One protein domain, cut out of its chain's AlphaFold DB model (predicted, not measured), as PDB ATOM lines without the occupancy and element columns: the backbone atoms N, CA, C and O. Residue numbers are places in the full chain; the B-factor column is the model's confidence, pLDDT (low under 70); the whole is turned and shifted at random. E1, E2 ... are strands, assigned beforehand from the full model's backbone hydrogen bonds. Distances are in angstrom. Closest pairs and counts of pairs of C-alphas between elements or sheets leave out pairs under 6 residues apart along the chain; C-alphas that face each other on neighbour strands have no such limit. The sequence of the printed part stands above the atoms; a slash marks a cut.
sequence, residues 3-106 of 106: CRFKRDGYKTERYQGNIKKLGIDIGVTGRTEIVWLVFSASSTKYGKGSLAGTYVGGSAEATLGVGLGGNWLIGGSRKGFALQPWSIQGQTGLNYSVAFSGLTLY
ATOM      1  N   CYS A   3     132.262 104.111 110.289       93.94
ATOM      2  CA  CYS A   3     132.401 105.154 109.279       93.94
ATOM      3  C   CYS A   3     132.080 106.519 109.896       93.94
ATOM      4  O   CYS A   3     131.145 106.658 110.688       93.94
ATOM      5  N   ARG A   4     132.866 107.540 109.546       96.12
ATOM      6  CA  ARG A   4     132.671 108.916 110.019       96.12
ATOM      7  C   ARG A   4     132.469 109.826 108.825       96.12
ATOM      8  O   ARG A   4     133.366 109.938 107.995       96.12
ATOM      9  N   PHE A   5     131.331 110.500 108.774       95.94
ATOM     10  CA  PHE A   5     131.072 111.514 107.769       95.94
ATOM     11  C   PHE A   5     131.365 112.897 108.339       95.94
ATOM     12  O   PHE A   5     130.803 113.300 109.361       95.94
ATOM     13  N   LYS A   6     132.286 113.608 107.689       94.81
ATOM     14  CA  LYS A   6     132.708 114.954 108.066       94.81
ATOM     15  C   LYS A   6     132.317 115.927 106.964       94.81
ATOM     16  O   LYS A   6     132.549 115.656 105.790       94.81
ATOM     17  N   ARG A   7     131.756 117.060 107.370       92.06
ATOM     18  CA  ARG A   7     131.490 118.221 106.522       92.06
ATOM     19  C   ARG A   7     131.961 119.451 107.275       92.06
ATOM     20  O   ARG A   7     131.784 119.510 108.492       92.06
ATOM     21  N   ASP A   8     132.549 120.395 106.560       91.12
ATOM     22  CA  ASP A   8     132.998 121.638 107.174       91.12
ATOM     23  C   ASP A   8     131.815 122.408 107.780       91.12
ATOM     24  O   ASP A   8     130.727 122.424 107.207       91.12
ATOM     25  N   GLY A   9     131.996 122.966 108.976       90.88
ATOM     26  CA  GLY A   9     130.934 123.653 109.720       90.88
ATOM     27  C   GLY A   9     129.827 122.762 110.318       90.88
ATOM     28  O   GLY A   9     128.891 123.290 110.918       90.88
ATOM     29  N   TYR A  10     129.904 121.426 110.216       90.50
ATOM     30  CA  TYR A  10     128.896 120.511 110.780       90.50
ATOM     31  C   TYR A  10     129.491 119.463 111.728       90.50
ATOM     32  O   TYR A  10     130.650 119.061 111.629       90.50
ATOM     33  N   LYS A  11     128.655 118.954 112.646       93.31
ATOM     34  CA  LYS A  11     129.033 117.840 113.528       93.31
ATOM     35  C   LYS A  11     129.341 116.588 112.704       93.31
ATOM     36  O   LYS A  11     128.620 116.262 111.764       93.31
ATOM     37  N   THR A  12     130.387 115.865 113.111       95.69
ATOM     38  CA  THR A  12     130.713 114.557 112.528       95.69
ATOM     39  C   THR A  12     129.573 113.580 112.781       95.69
ATOM     40  O   THR A  12     129.154 113.382 113.923       95.69
ATOM     41  N   GLU A  13     129.119 112.931 111.721       96.00
ATOM     42  CA  GLU A  13     128.125 111.872 111.789       96.00
ATOM     43  C   GLU A  13     128.810 110.503 111.795       96.00
ATOM     44  O   GLU A  13     129.862 110.320 111.178       96.00
ATOM     45  N   ARG A  14     128.244 109.543 112.529       97.00
ATOM     46  CA  ARG A  14     128.783 108.185 112.648       97.00
ATOM     47  C   ARG A  14     127.796 107.197 112.054       97.00
ATOM     48  O   ARG A  14     126.622 107.245 112.397       97.00
ATOM     49  N   TYR A  15     128.321 106.297 111.237       95.88
ATOM     50  CA  TYR A  15     127.595 105.191 110.633       95.88
ATOM     51  C   TYR A  15     128.296 103.885 110.977       95.88
ATOM     52  O   TYR A  15     129.525 103.848 111.143       95.88
ATOM     53  N   GLN A  16     127.528 102.804 111.038       96.38
ATOM     54  CA  GLN A  16     128.118 101.475 110.929       96.38
ATOM     55  C   GLN A  16     128.212 101.102 109.456       96.38
ATOM     56  O   GLN A  16     127.329 101.420 108.668       96.38
ATOM     57  N   GLY A  17     129.306 100.454 109.077       92.81
ATOM     58  CA  GLY A  17     129.595 100.133 107.689       92.81
ATOM     59  C   GLY A  17     129.938  98.666 107.469       92.81
ATOM     60  O   GLY A  17     130.592  98.034 108.310       92.81
ATOM     61  N   ASN A  18     129.565  98.155 106.298       90.19
ATOM     62  CA  ASN A  18     130.047  96.895 105.735       90.19
ATOM     63  C   ASN A  18     130.542  97.139 104.303       90.19
ATOM     64  O   ASN A  18     129.808  97.704 103.499       90.19
ATOM     65  N   ILE A  19     131.782  96.755 103.998       85.31
ATOM     66  CA  ILE A  19     132.396  96.974 102.684       85.31
ATOM     67  C   ILE A  19     132.603  95.648 101.972       85.31
ATOM     68  O   ILE A  19     133.122  94.697 102.558       85.31
ATOM     69  N   LYS A  20     132.234  95.612 100.695       81.56
ATOM     70  CA  LYS A  20     132.487  94.506  99.779       81.56
ATOM     71  C   LYS A  20     133.590  94.911  98.810       81.56
ATOM     72  O   LYS A  20     133.548  95.984  98.204       81.56
ATOM     73  N   LYS A  21     134.596  94.052  98.698       75.38
ATOM     74  CA  LYS A  21     135.772  94.241  97.848       75.38
ATOM     75  C   LYS A  21     135.772  93.159  96.768       75.38
ATOM     76  O   LYS A  21     135.317  92.048  97.026       75.38
ATOM     77  N   LEU A  22     136.265  93.490  95.583       64.56
ATOM     78  CA  LEU A  22     136.585  92.560  94.504       64.56
ATOM     79  C   LEU A  22     138.110  92.449  94.443       64.56
ATOM     80  O   LEU A  22     138.792  93.458  94.259       64.56
ATOM     81  N   GLY A  23     138.647  91.246  94.632       59.28
ATOM     82  CA  GLY A  23     140.086  91.000  94.567       59.28
ATOM     83  C   GLY A  23     140.519  89.752  95.330       59.28
ATOM     84  O   GLY A  23     139.844  89.328  96.266       59.28
ATOM     85  N   ILE A  24     141.648  89.190  94.891       44.66
ATOM     86  CA  ILE A  24     142.351  88.064  95.517       44.66
ATOM     87  C   ILE A  24     142.757  88.472  96.933       44.66
ATOM     88  O   ILE A  24     143.240  89.587  97.131       44.66
ATOM     89  N   ASP A  25     142.498  87.577  97.885       49.22
ATOM     90  CA  ASP A  25     142.706  87.700  99.327       49.22
ATOM     91  C   ASP A  25     143.665  88.815  99.746       49.22
ATOM     92  O   ASP A  25     144.891  88.697  99.741       49.22
ATOM     93  N   ILE A  26     143.067  89.929 100.157       49.19
ATOM     94  CA  ILE A  26     143.782  91.005 100.816       49.19
ATOM     95  C   ILE A  26     144.132  90.489 102.214       49.19
ATOM     96  O   ILE A  26     143.336  90.609 103.148       49.19
ATOM     97  N   GLY A  27     145.329  89.918 102.352       47.69
ATOM     98  CA  GLY A  27     145.964  89.560 103.623       47.69
ATOM     99  C   GLY A  27     146.332  90.794 104.449       47.69
ATOM    100  O   GLY A  27     147.485  90.985 104.822       47.69
ATOM    101  N   VAL A  28     145.370  91.683 104.702       51.19
ATOM    102  CA  VAL A  28     145.567  92.865 105.540       51.19
ATOM    103  C   VAL A  28     145.320  92.478 106.984       51.19
ATOM    104  O   VAL A  28     144.191  92.435 107.463       51.19
ATOM    105  N   THR A  29     146.414  92.227 107.689       48.03
ATOM    106  CA  THR A  29     146.448  91.994 109.137       48.03
ATOM    107  C   THR A  29     146.510  93.300 109.949       48.03
ATOM    108  O   THR A  29     146.618  93.261 111.172       48.03
ATOM    109  N   GLY A  30     146.402  94.470 109.298       56.28
ATOM    110  CA  GLY A  30     146.541  95.796 109.914       56.28
ATOM    111  C   GLY A  30     145.285  96.678 109.869       56.28
ATOM    112  O   GLY A  30     144.387  96.504 109.042       56.28
ATOM    113  N   ARG A  31     145.230  97.694 110.747       61.69
ATOM    114  CA  ARG A  31     144.201  98.748 110.677       61.69
ATOM    115  C   ARG A  31     144.338  99.497 109.351       61.69
ATOM    116  O   ARG A  31     145.387 100.066 109.075       61.69
ATOM    117  N   THR A  32     143.271  99.506 108.558       71.56
ATOM    118  CA  THR A  32     143.181 100.263 107.301       71.56
ATOM    119  C   THR A  32     142.135 101.354 107.454       71.56
ATOM    120  O   THR A  32     141.017 101.065 107.886       71.56
ATOM    121  N   GLU A  33     142.472 102.584 107.078       81.31
ATOM    122  CA  GLU A  33     141.498 103.662 106.907       81.31
ATOM    123  C   GLU A  33     141.278 103.897 105.410       81.31
ATOM    124  O   GLU A  33     142.225 103.983 104.630       81.31
ATOM    125  N   ILE A  34     140.012 103.963 104.998       83.44
ATOM    126  CA  ILE A  34     139.627 104.270 103.620       83.44
ATOM    127  C   ILE A  34     138.855 105.580 103.654       83.44
ATOM    128  O   ILE A  34     137.838 105.689 104.345       83.44
ATOM    129  N   VAL A  35     139.333 106.561 102.898       88.25
ATOM    130  CA  VAL A  35     138.709 107.875 102.773       88.25
ATOM    131  C   VAL A  35     137.916 107.923 101.476       88.25
ATOM    132  O   VAL A  35     138.446 107.646 100.399       88.25
ATOM    133  N   TRP A  36     136.649 108.308 101.592       88.81
ATOM    134  CA  TRP A  36     135.725 108.469 100.475       88.81
ATOM    135  C   TRP A  36     135.331 109.937 100.348       88.81
ATOM    136  O   TRP A  36     134.931 110.554 101.338       88.81
ATOM    137  N   LEU A  37     135.403 110.481  99.135       90.94
ATOM    138  CA  LEU A  37     134.683 111.709  98.808       90.94
ATOM    139  C   LEU A  37     133.197 111.379  98.649       90.94
ATOM    140  O   LEU A  37     132.854 110.347  98.072       90.94
ATOM    141  N   VAL A  38     132.331 112.261  99.148       92.25
ATOM    142  CA  VAL A  38     130.871 112.103  99.101       92.25
ATOM    143  C   VAL A  38     130.279 113.205  98.239       92.25
ATOM    144  O   VAL A  38     130.461 114.386  98.527       92.25
ATOM    145  N   PHE A  39     129.531 112.810  97.218       89.38
ATOM    146  CA  PHE A  39     128.845 113.707  96.298       89.38
ATOM    147  C   PHE A  39     127.341 113.478  96.410       89.38
ATOM    148  O   PHE A  39     126.891 112.338  96.508       89.38
ATOM    149  N   SER A  40     126.558 114.554  96.397       89.69
ATOM    150  CA  SER A  40     125.095 114.502  96.354       89.69
ATOM    151  C   SER A  40     124.595 114.973  94.995       89.69
ATOM    152  O   SER A  40     125.108 115.955  94.461       89.69
ATOM    153  N   ALA A  41     123.556 114.334  94.462       83.19
ATOM    154  CA  ALA A  41     122.855 114.852  93.291       83.19
ATOM    155  C   ALA A  41     122.217 116.219  93.601       83.19
ATOM    156  O   ALA A  41     121.765 116.449  94.723       83.19
ATOM    157  N   SER A  42     122.111 117.105  92.605       76.62
ATOM    158  CA  SER A  42     121.609 118.480  92.788       76.62
ATOM    159  C   SER A  42     120.194 118.557  93.380       76.62
ATOM    160  O   SER A  42     119.852 119.521  94.057       76.62
ATOM    161  N   SER A  43     119.367 117.532  93.157       80.25
ATOM    162  CA  SER A  43     118.010 117.414  93.711       80.25
ATOM    163  C   SER A  43     117.961 116.821  95.126       80.25
ATOM    164  O   SER A  43     116.901 116.797  95.755       80.25
ATOM    165  N   THR A  44     119.086 116.327  95.648       82.19
ATOM    166  CA  THR A  44     119.154 115.629  96.933       82.19
ATOM    167  C   THR A  44     119.537 116.598  98.043       82.19
ATOM    168  O   THR A  44     120.679 117.037  98.149       82.19
ATOM    169  N   LYS A  45     118.579 116.898  98.926       84.00
ATOM    170  CA  LYS A  45     118.863 117.613 100.175       84.00
ATOM    171  C   LYS A  45     119.457 116.645 101.194       84.00
ATOM    172  O   LYS A  45     118.849 115.621 101.502       84.00
ATOM    173  N   TYR A  46     120.621 116.986 101.736       87.31
ATOM    174  CA  TYR A  46     121.225 116.234 102.831       87.31
ATOM    175  C   TYR A  46     120.504 116.511 104.162       87.31
ATOM    176  O   TYR A  46     120.215 117.659 104.501       87.31
ATOM    177  N   GLY A  47     120.293 115.454 104.942       88.69
ATOM    178  CA  GLY A  47     119.900 115.482 106.346       88.69
ATOM    179  C   GLY A  47     120.667 114.430 107.154       88.69
ATOM    180  O   GLY A  47     121.445 113.639 106.618       88.69
ATOM    181  N   LYS A  48     120.449 114.412 108.473       89.88
ATOM    182  CA  LYS A  48     121.009 113.369 109.343       89.88
ATOM    183  C   LYS A  48     120.521 111.994 108.867       89.88
ATOM    184  O   LYS A  48     119.332 111.820 108.616       89.88
ATOM    185  N   GLY A  49     121.430 111.039 108.729       91.38
ATOM    186  CA  GLY A  49     121.163 109.686 108.259       91.38
ATOM    187  C   GLY A  49     121.073 109.545 106.740       91.38
ATOM    188  O   GLY A  49     120.901 108.431 106.261       91.38
ATOM    189  N   SER A  50     121.200 110.622 105.953       92.56
ATOM    190  CA  SER A  50     121.000 110.542 104.496       92.56
ATOM    191  C   SER A  50     121.989 109.628 103.774       92.56
ATOM    192  O   SER A  50     121.676 109.140 102.687       92.56
ATOM    193  N   LEU A  51     123.157 109.364 104.367       94.44
ATOM    194  CA  LEU A  51     124.114 108.430 103.780       94.44
ATOM    195  C   LEU A  51     123.779 106.965 104.072       94.44
ATOM    196  O   LEU A  51     124.374 106.106 103.425       94.44
ATOM    197  N   ALA A  52     122.841 106.664 104.974       94.94
ATOM    198  CA  ALA A  52     122.402 105.294 105.207       94.94
ATOM    199  C   ALA A  52     121.824 104.698 103.917       94.94
ATOM    200  O   ALA A  52     121.068 105.352 103.187       94.94
ATOM    201  N   GLY A  53     122.208 103.460 103.626       92.69
ATOM    202  CA  GLY A  53     121.834 102.748 102.414       92.69
ATOM    203  C   GLY A  53     122.971 101.915 101.837       92.69
ATOM    204  O   GLY A  53     124.116 101.955 102.289       92.69
ATOM    205  N   THR A  54     122.626 101.147 100.808       90.94
ATOM    206  CA  THR A  54     123.573 100.324 100.054       90.94
ATOM    207  C   THR A  54     124.055 101.090  98.834       90.94
ATOM    208  O   THR A  54     123.252 101.623  98.070       90.94
ATOM    209  N   TYR A  55     125.367 101.116  98.659       88.56
ATOM    210  CA  TYR A  55     126.073 101.667  97.521       88.56
ATOM    211  C   TYR A  55     126.666 100.518  96.721       88.56
ATOM    212  O   TYR A  55     127.322  99.640  97.288       88.56
ATOM    213  N   VAL A  56     126.430 100.526  95.415       84.56
ATOM    214  CA  VAL A  56     126.886  99.479  94.495       84.56
ATOM    215  C   VAL A  56     127.855 100.068  93.481       84.56
ATOM    216  O   VAL A  56     127.658 101.191  93.011       84.56
ATOM    217  N   GLY A  57     128.931  99.332  93.210       73.12
ATOM    218  CA  GLY A  57     129.956  99.719  92.248       73.12
ATOM    219  C   GLY A  57     129.536  99.434  90.812       73.12
ATOM    220  O   GLY A  57     128.870  98.436  90.541       73.12
ATOM    221  N   GLY A  58     129.946 100.302  89.889       60.16
ATOM    222  CA  GLY A  58     129.657 100.204  88.454       60.16
ATOM    223  C   GLY A  58     130.435  99.119  87.698       60.16
ATOM    224  O   GLY A  58     130.830  99.346  86.561       60.16
ATOM    225  N   SER A  59     130.691  97.953  88.295       49.31
ATOM    226  CA  SER A  59     131.320  96.825  87.601       49.31
ATOM    227  C   SER A  59     130.246  95.846  87.118       49.31
ATOM    228  O   SER A  59     129.900  94.927  87.857       49.31
ATOM    229  N   ALA A  60     129.692  96.112  85.930       41.06
ATOM    230  CA  ALA A  60     129.198  95.160  84.913       41.06
ATOM    231  C   ALA A  60     127.964  95.684  84.145       41.06
ATOM    232  O   ALA A  60     128.063  95.836  82.935       41.06
ATOM    233  N   GLU A  61     126.854  96.071  84.787       41.09
ATOM    234  CA  GLU A  61     125.653  96.524  84.037       41.09
ATOM    235  C   GLU A  61     124.938  97.770  84.608       41.09
ATOM    236  O   GLU A  61     123.951  98.244  84.047       41.09
ATOM    237  N   ALA A  62     125.423  98.352  85.710       41.78
ATOM    238  CA  ALA A  62     124.708  99.398  86.452       41.78
ATOM    239  C   ALA A  62     125.096 100.847  86.085       41.78
ATOM    240  O   ALA A  62     124.962 101.748  86.916       41.78
ATOM    241  N   THR A  63     125.512 101.111  84.840       45.16
ATOM    242  CA  THR A  63     125.621 102.477  84.275       45.16
ATOM    243  C   THR A  63     124.223 103.055  84.012       45.16
ATOM    244  O   THR A  63     123.914 103.548  82.930       45.16
ATOM    245  N   LEU A  64     123.326 102.984  84.999       40.53
ATOM    246  CA  LEU A  64     121.990 103.560  84.930       40.53
ATOM    247  C   LEU A  64     122.095 105.084  85.102       40.53
ATOM    248  O   LEU A  64     121.815 105.638  86.161       40.53
ATOM    249  N   GLY A  65     122.538 105.751  84.035       43.84
ATOM    250  CA  GLY A  65     122.184 107.136  83.722       43.84
ATOM    251  C   GLY A  65     123.108 108.255  84.207       43.84
ATOM    252  O   GLY A  65     122.798 109.405  83.925       43.84
ATOM    253  N   VAL A  66     124.220 107.974  84.900       49.78
ATOM    254  CA  VAL A  66     125.047 109.052  85.497       49.78
ATOM    255  C   VAL A  66     126.370 109.323  84.770       49.78
ATOM    256  O   VAL A  66     127.032 110.304  85.079       49.78
ATOM    257  N   GLY A  67     126.767 108.497  83.794       43.41
ATOM    258  CA  GLY A  67     127.950 108.752  82.950       43.41
ATOM    259  C   GLY A  67     129.286 108.887  83.700       43.41
ATOM    260  O   GLY A  67     130.281 109.301  83.111       43.41
ATOM    261  N   LEU A  68     129.328 108.552  84.994       49.84
ATOM    262  CA  LEU A  68     130.528 108.637  85.816       49.84
ATOM    263  C   LEU A  68     131.418 107.430  85.506       49.84
ATOM    264  O   LEU A  68     131.264 106.364  86.099       49.84
ATOM    265  N   GLY A  69     132.335 107.576  84.551       49.81
ATOM    266  CA  GLY A  69     133.432 106.623  84.393       49.81
ATOM    267  C   GLY A  69     134.268 106.570  85.678       49.81
ATOM    268  O   GLY A  69     134.630 107.611  86.227       49.81
ATOM    269  N   GLY A  70     134.563 105.370  86.184       57.44
ATOM    270  CA  GLY A  70     135.474 105.162  87.318       57.44
ATOM    271  C   GLY A  70     134.925 104.280  88.445       57.44
ATOM    272  O   GLY A  70     133.797 103.797  88.398       57.44
ATOM    273  N   ASN A  71     135.747 104.088  89.484       67.06
ATOM    274  CA  ASN A  71     135.492 103.245  90.664       67.06
ATOM    275  C   ASN A  71     134.494 103.881  91.657       67.06
ATOM    276  O   ASN A  71     134.795 104.034  92.841       67.06
ATOM    277  N   TRP A  72     133.328 104.303  91.177       78.38
ATOM    278  CA  TRP A  72     132.302 104.959  91.984       78.38
ATOM    279  C   TRP A  72     131.334 103.952  92.601       78.38
ATOM    280  O   TRP A  72     130.933 102.989  91.948       78.38
ATOM    281  N   LEU A  73     130.905 104.220  93.837       83.69
ATOM    282  CA  LEU A  73     129.775 103.534  94.461       83.69
ATOM    283  C   LEU A  73     128.579 104.486  94.528       83.69
ATOM    284  O   LEU A  73     128.688 105.574  95.093       83.69
ATOM    285  N   ILE A  74     127.429 104.084  93.988       85.69
ATOM    286  CA  ILE A  74     126.220 104.925  93.936       85.69
ATOM    287  C   ILE A  74     125.137 104.307  94.815       85.69
ATOM    288  O   ILE A  74     124.899 103.099  94.758       85.69
ATOM    289  N   GLY A  75     124.483 105.122  95.641       85.69
ATOM    290  CA  GLY A  75     123.495 104.636  96.594       85.69
ATOM    291  C   GLY A  75     123.068 105.668  97.630       85.69
ATOM    292  O   GLY A  75     122.777 106.824  97.311       85.69
ATOM    293  N   GLY A  76     122.975 105.210  98.878       80.31
ATOM    294  CA  GLY A  76     122.442 105.991  99.990       80.31
ATOM    295  C   GLY A  76     120.924 106.149  99.929       80.31
ATOM    296  O   GLY A  76     120.225 105.512  99.130       80.31
ATOM    297  N   SER A  77     120.394 107.022 100.783       78.19
ATOM    298  CA  SER A  77     118.956 107.271 100.836       78.19
ATOM    299  C   SER A  77     118.473 107.838  99.501       78.19
ATOM    300  O   SER A  77     119.001 108.833  99.007       78.19
ATOM    301  N   ARG A  78     117.461 107.191  98.907       74.25
ATOM    302  CA  ARG A  78     116.877 107.552  97.599       74.25
ATOM    303  C   ARG A  78     117.861 107.522  96.415       74.25
ATOM    304  O   ARG A  78     117.572 108.141  95.398       74.25
ATOM    305  N   LYS A  79     118.995 106.811  96.519       76.56
ATOM    306  CA  LYS A  79     120.041 106.760  95.471       76.56
ATOM    307  C   LYS A  79     120.603 108.146  95.097       76.56
ATOM    308  O   LYS A  79     121.010 108.369  93.961       76.56
ATOM    309  N   GLY A  80     120.594 109.084  96.047       85.25
ATOM    310  CA  GLY A  80     120.986 110.478  95.825       85.25
ATOM    311  C   GLY A  80     122.468 110.782  96.050       85.25
ATOM    312  O   GLY A  80     122.859 111.943  95.926       85.25
ATOM    313  N   PHE A  81     123.281 109.781  96.409       90.44
ATOM    314  CA  PHE A  81     124.681 109.971  96.785       90.44
ATOM    315  C   PHE A  81     125.627 109.070  95.989       90.44
ATOM    316  O   PHE A  81     125.320 107.910  95.704       90.44
ATOM    317  N   ALA A  82     126.806 109.601  95.683       89.25
ATOM    318  CA  ALA A  82     127.902 108.891  95.043       89.25
ATOM    319  C   ALA A  82     129.172 109.006  95.892       89.25
ATOM    320  O   ALA A  82     129.457 110.056  96.473       89.25
ATOM    321  N   LEU A  83     129.930 107.915  95.965       88.81
ATOM    322  CA  LEU A  83     131.157 107.806  96.742       88.81
ATOM    323  C   LEU A  83     132.326 107.497  95.811       88.81
ATOM    324  O   LEU A  83     132.283 106.501  95.088       88.81
ATOM    325  N   GLN A  84     133.377 108.317  95.873       85.44
ATOM    326  CA  GLN A  84     134.643 108.057  95.182       85.44
ATOM    327  C   GLN A  84     135.721 107.704  96.208       85.44
ATOM    328  O   GLN A  84     135.928 108.487  97.143       85.44
ATOM    329  N   PRO A  85     136.433 106.578  96.058       79.81
ATOM    330  CA  PRO A  85     137.568 106.277  96.912       79.81
ATOM    331  C   PRO A  85     138.666 107.305  96.625       79.81
ATOM    332  O   PRO A  85     139.119 107.444  95.492       79.81
ATOM    333  N   TRP A  86     139.059 108.063  97.646       81.81
ATOM    334  CA  TRP A  86     140.097 109.089  97.534       81.81
ATOM    335  C   TRP A  86     141.465 108.550  97.922       81.81
ATOM    336  O   TRP A  86     142.470 108.840  97.284       81.81
ATOM    337  N   SER A  87     141.506 107.783  99.010       71.62
ATOM    338  CA  SER A  87     142.749 107.270  99.566       71.62
ATOM    339  C   SER A  87     142.490 106.040 100.423       71.62
ATOM    340  O   SER A  87     141.458 105.928 101.090       71.62
ATOM    341  N   ILE A  88     143.455 105.129 100.415       70.12
ATOM    342  CA  ILE A  88     143.525 103.975 101.303       70.12
ATOM    343  C   ILE A  88     144.838 104.119 102.065       70.12
ATOM    344  O   ILE A  88     145.910 104.057 101.467       70.12
ATOM    345  N   GLN A  89     144.762 104.326 103.376       65.31
ATOM    346  CA  GLN A  89     145.929 104.327 104.250       65.31
ATOM    347  C   GLN A  89     145.987 102.989 104.988       65.31
ATOM    348  O   GLN A  89     145.116 102.660 105.795       65.31
ATOM    349  N   GLY A  90     147.021 102.209 104.680       62.16
ATOM    350  CA  GLY A  90     147.399 100.964 105.348       62.16
ATOM    351  C   GLY A  90     148.922 100.907 105.513       62.16
ATOM    352  O   GLY A  90     149.621 101.788 105.013       62.16
ATOM    353  N   GLN A  91     149.442  99.906 106.232       47.84
ATOM    354  CA  GLN A  91     150.890  99.739 106.423       47.84
ATOM    355  C   GLN A  91     151.646  99.744 105.081       47.84
ATOM    356  O   GLN A  91     151.207  99.143 104.101       47.84
ATOM    357  N   THR A  92     152.767 100.471 105.068       40.25
ATOM    358  CA  THR A  92     153.671 100.729 103.939       40.25
ATOM    359  C   THR A  92     153.949  99.488 103.085       40.25
ATOM    360  O   THR A  92     154.316  98.446 103.622       40.25
ATOM    361  N   GLY A  93     153.855  99.624 101.753       40.59
ATOM    362  CA  GLY A  93     154.388  98.643 100.790       40.59
ATOM    363  C   GLY A  93     153.379  97.974  99.855       40.59
ATOM    364  O   GLY A  93     153.768  97.125  99.059       40.59
ATOM    365  N   LEU A  94     152.098  98.338  99.909       44.50
ATOM    366  CA  LEU A  94     151.076  97.646  99.132       44.50
ATOM    367  C   LEU A  94     150.580  98.449  97.928       44.50
ATOM    368  O   LEU A  94     149.817  99.406  98.053       44.50
ATOM    369  N   ASN A  95     150.988  97.992  96.744       40.06
ATOM    370  CA  ASN A  95     150.327  98.312  95.484       40.06
ATOM    371  C   ASN A  95     148.950  97.637  95.484       40.06
ATOM    372  O   ASN A  95     148.822  96.450  95.193       40.06
ATOM    373  N   TYR A  96     147.921  98.381  95.877       52.31
ATOM    374  CA  TYR A  96     146.564  97.867  96.011       52.31
ATOM    375  C   TYR A  96     145.682  98.311  94.848       52.31
ATOM    376  O   TYR A  96     145.096  99.391  94.877       52.31
ATOM    377  N   SER A  97     145.491  97.426  93.871       51.78
ATOM    378  CA  SER A  97     144.353  97.491  92.946       51.78
ATOM    379  C   SER A  97     143.120  96.888  93.622       51.78
ATOM    380  O   SER A  97     142.655  95.813  93.257       51.78
ATOM    381  N   VAL A  98     142.627  97.533  94.684       61.69
ATOM    382  CA  VAL A  98     141.425  97.073  95.395       61.69
ATOM    383  C   VAL A  98     140.212  97.693  94.728       61.69
ATOM    384  O   VAL A  98     139.922  98.874  94.916       61.69
ATOM    385  N   ALA A  99     139.492  96.888  93.955       67.69
ATOM    386  CA  ALA A  99     138.184  97.276  93.463       67.69
ATOM    387  C   ALA A  99     137.157  97.105  94.593       67.69
ATOM    388  O   ALA A  99     137.139  96.099  95.303       67.69
ATOM    389  N   PHE A 100     136.290  98.094  94.784       75.25
ATOM    390  CA  PHE A 100     135.182  98.006  95.733       75.25
ATOM    391  C   PHE A 100     133.900  97.702  94.961       75.25
ATOM    392  O   PHE A 100     133.525  98.466  94.077       75.25
ATOM    393  N   SER A 101     133.220  96.602  95.291       76.88
ATOM    394  CA  SER A 101     131.920  96.259  94.689       76.88
ATOM    395  C   SER A 101     130.744  96.859  95.441       76.88
ATOM    396  O   SER A 101     129.662  97.008  94.871       76.88
ATOM    397  N   GLY A 102     130.920  97.207  96.716       84.44
ATOM    398  CA  GLY A 102     129.847  97.843  97.460       84.44
ATOM    399  C   GLY A 102     130.207  98.296  98.862       84.44
ATOM    400  O   GLY A 102     131.211  97.895  99.450       84.44
ATOM    401  N   LEU A 103     129.335  99.134  99.402       89.06
ATOM    402  CA  LEU A 103     129.385  99.641 100.763       89.06
ATOM    403  C   LEU A 103     127.954  99.750 101.276       89.06
ATOM    404  O   LEU A 103     127.112 100.331 100.605       89.06
ATOM    405  N   THR A 104     127.671  99.245 102.465       92.81
ATOM    406  CA  THR A 104     126.406  99.513 103.154       92.81
ATOM    407  C   THR A 104     126.688 100.356 104.381       92.81
ATOM    408  O   THR A 104     127.589 100.025 105.152       92.81
ATOM    409  N   LEU A 105     125.924 101.436 104.540       95.44
ATOM    410  CA  LEU A 105     125.929 102.311 105.707       95.44
ATOM    411  C   LEU A 105     124.603 102.165 106.461       95.44
ATOM    412  O   LEU A 105     123.539 102.206 105.838       95.44
ATOM    413  N   TYR A 106     124.690 102.011 107.781       93.25
ATOM    414  CA  TYR A 106     123.572 101.921 108.721       93.25
ATOM    415  C   TYR A 106     123.583 103.116 109.669       93.25
ATOM    416  O   TYR A 106     124.690 103.452 110.169       93.25
TER     417      TYR A 106
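What this domain is: This is residues 3 to 106 of the 106 residues of an uncharacterized protein of Devosia sp. SCN 66-27 (UniProt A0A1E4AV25). One antiparallel sheet of seven strands curls like part of an open barrel and folds back on itself, so that E1, E2 and E7 make one leaf facing a second leaf of E5, E6 and E3, with E4 as the hinge. The long E2 bends as it passes from E1 to E7, and the loop of residues 58 to 72 swings out from the ends of E4 and E5. The printed part has 104 residues, with no named helix and seven strands, E1 to E7 along the chain, in the sheet order E1, E2, E7, E4, E5, E6, E3. The class is all strand, though under half of the residues, 45 of 104, are in named elements. The whole is compact, with a radius of gyration of the C-alphas of 14.2 A and spans of 41 by 35 by 20 A.

Where its parts are: The edge strand E1, residues 3 to 5, begins at C-alpha 3 (132.401, 105.154, 109.279). E2, residues 13 to 22, is the longest at 27.3 A. E7, residues 99 to 105, is 18.0 A long and ends at C-alpha 105 (125.929, 102.311, 105.707). E4 is residues 53 to 57, 13.4 A, and E5 residues 73 to 75, 6.7 A. E6, residues 81 to 89, measures 23.2 A. The other edge strand, E3, residues 33 to 40, measures 22.3 A and begins at C-alpha 33 (141.498, 103.662, 106.907).

How they stand to each other: The sheet is strongly twisted, and the way across it turns by 226 degrees. E2 bends by 59 degrees at residue 16; its residues 13 to 15 pair with E1 and 17 to 22 with E7. In the hairpin of E1 and E2, N 5 and O 13 are 2.8 A apart, within hydrogen-bond range. Between E2 and E7, N 20 and O 102 are 2.8 A apart. E7 and E4 are antiparallel at 173 degrees, with N 55 and O 103 at 2.7 A. E4, E5 and E6 form a meander, each strand the antiparallel neighbour of the one before; N 56 and O 74 are 3.1 A apart, and N 83 and O 73 2.8 A. E6 and E3 pair with N 35 and O 87 at 2.9 A. Two Greek keys, a meander of three strands plus a fourth that closes back beside it, are E3 E4 E5 E6 and E4 E5 E6 E7. Between the leaves, the closest C-alphas of E5 and E7, those of Leu 73 and Gly 102, are 6.4 A apart. E3 and E7 are apart.

The domain as a whole: The C-alphas farthest apart, those of Ser 43 and Gly 93, are 41.5 A apart. The printed part has no cut. The links E3 to E4 and E4 to E5 are long, with 12 and 15 residues. Mean pLDDT of the printed part is 74.8; residues 22 to 31, 58 to 71 and 89 to 99 are under 70.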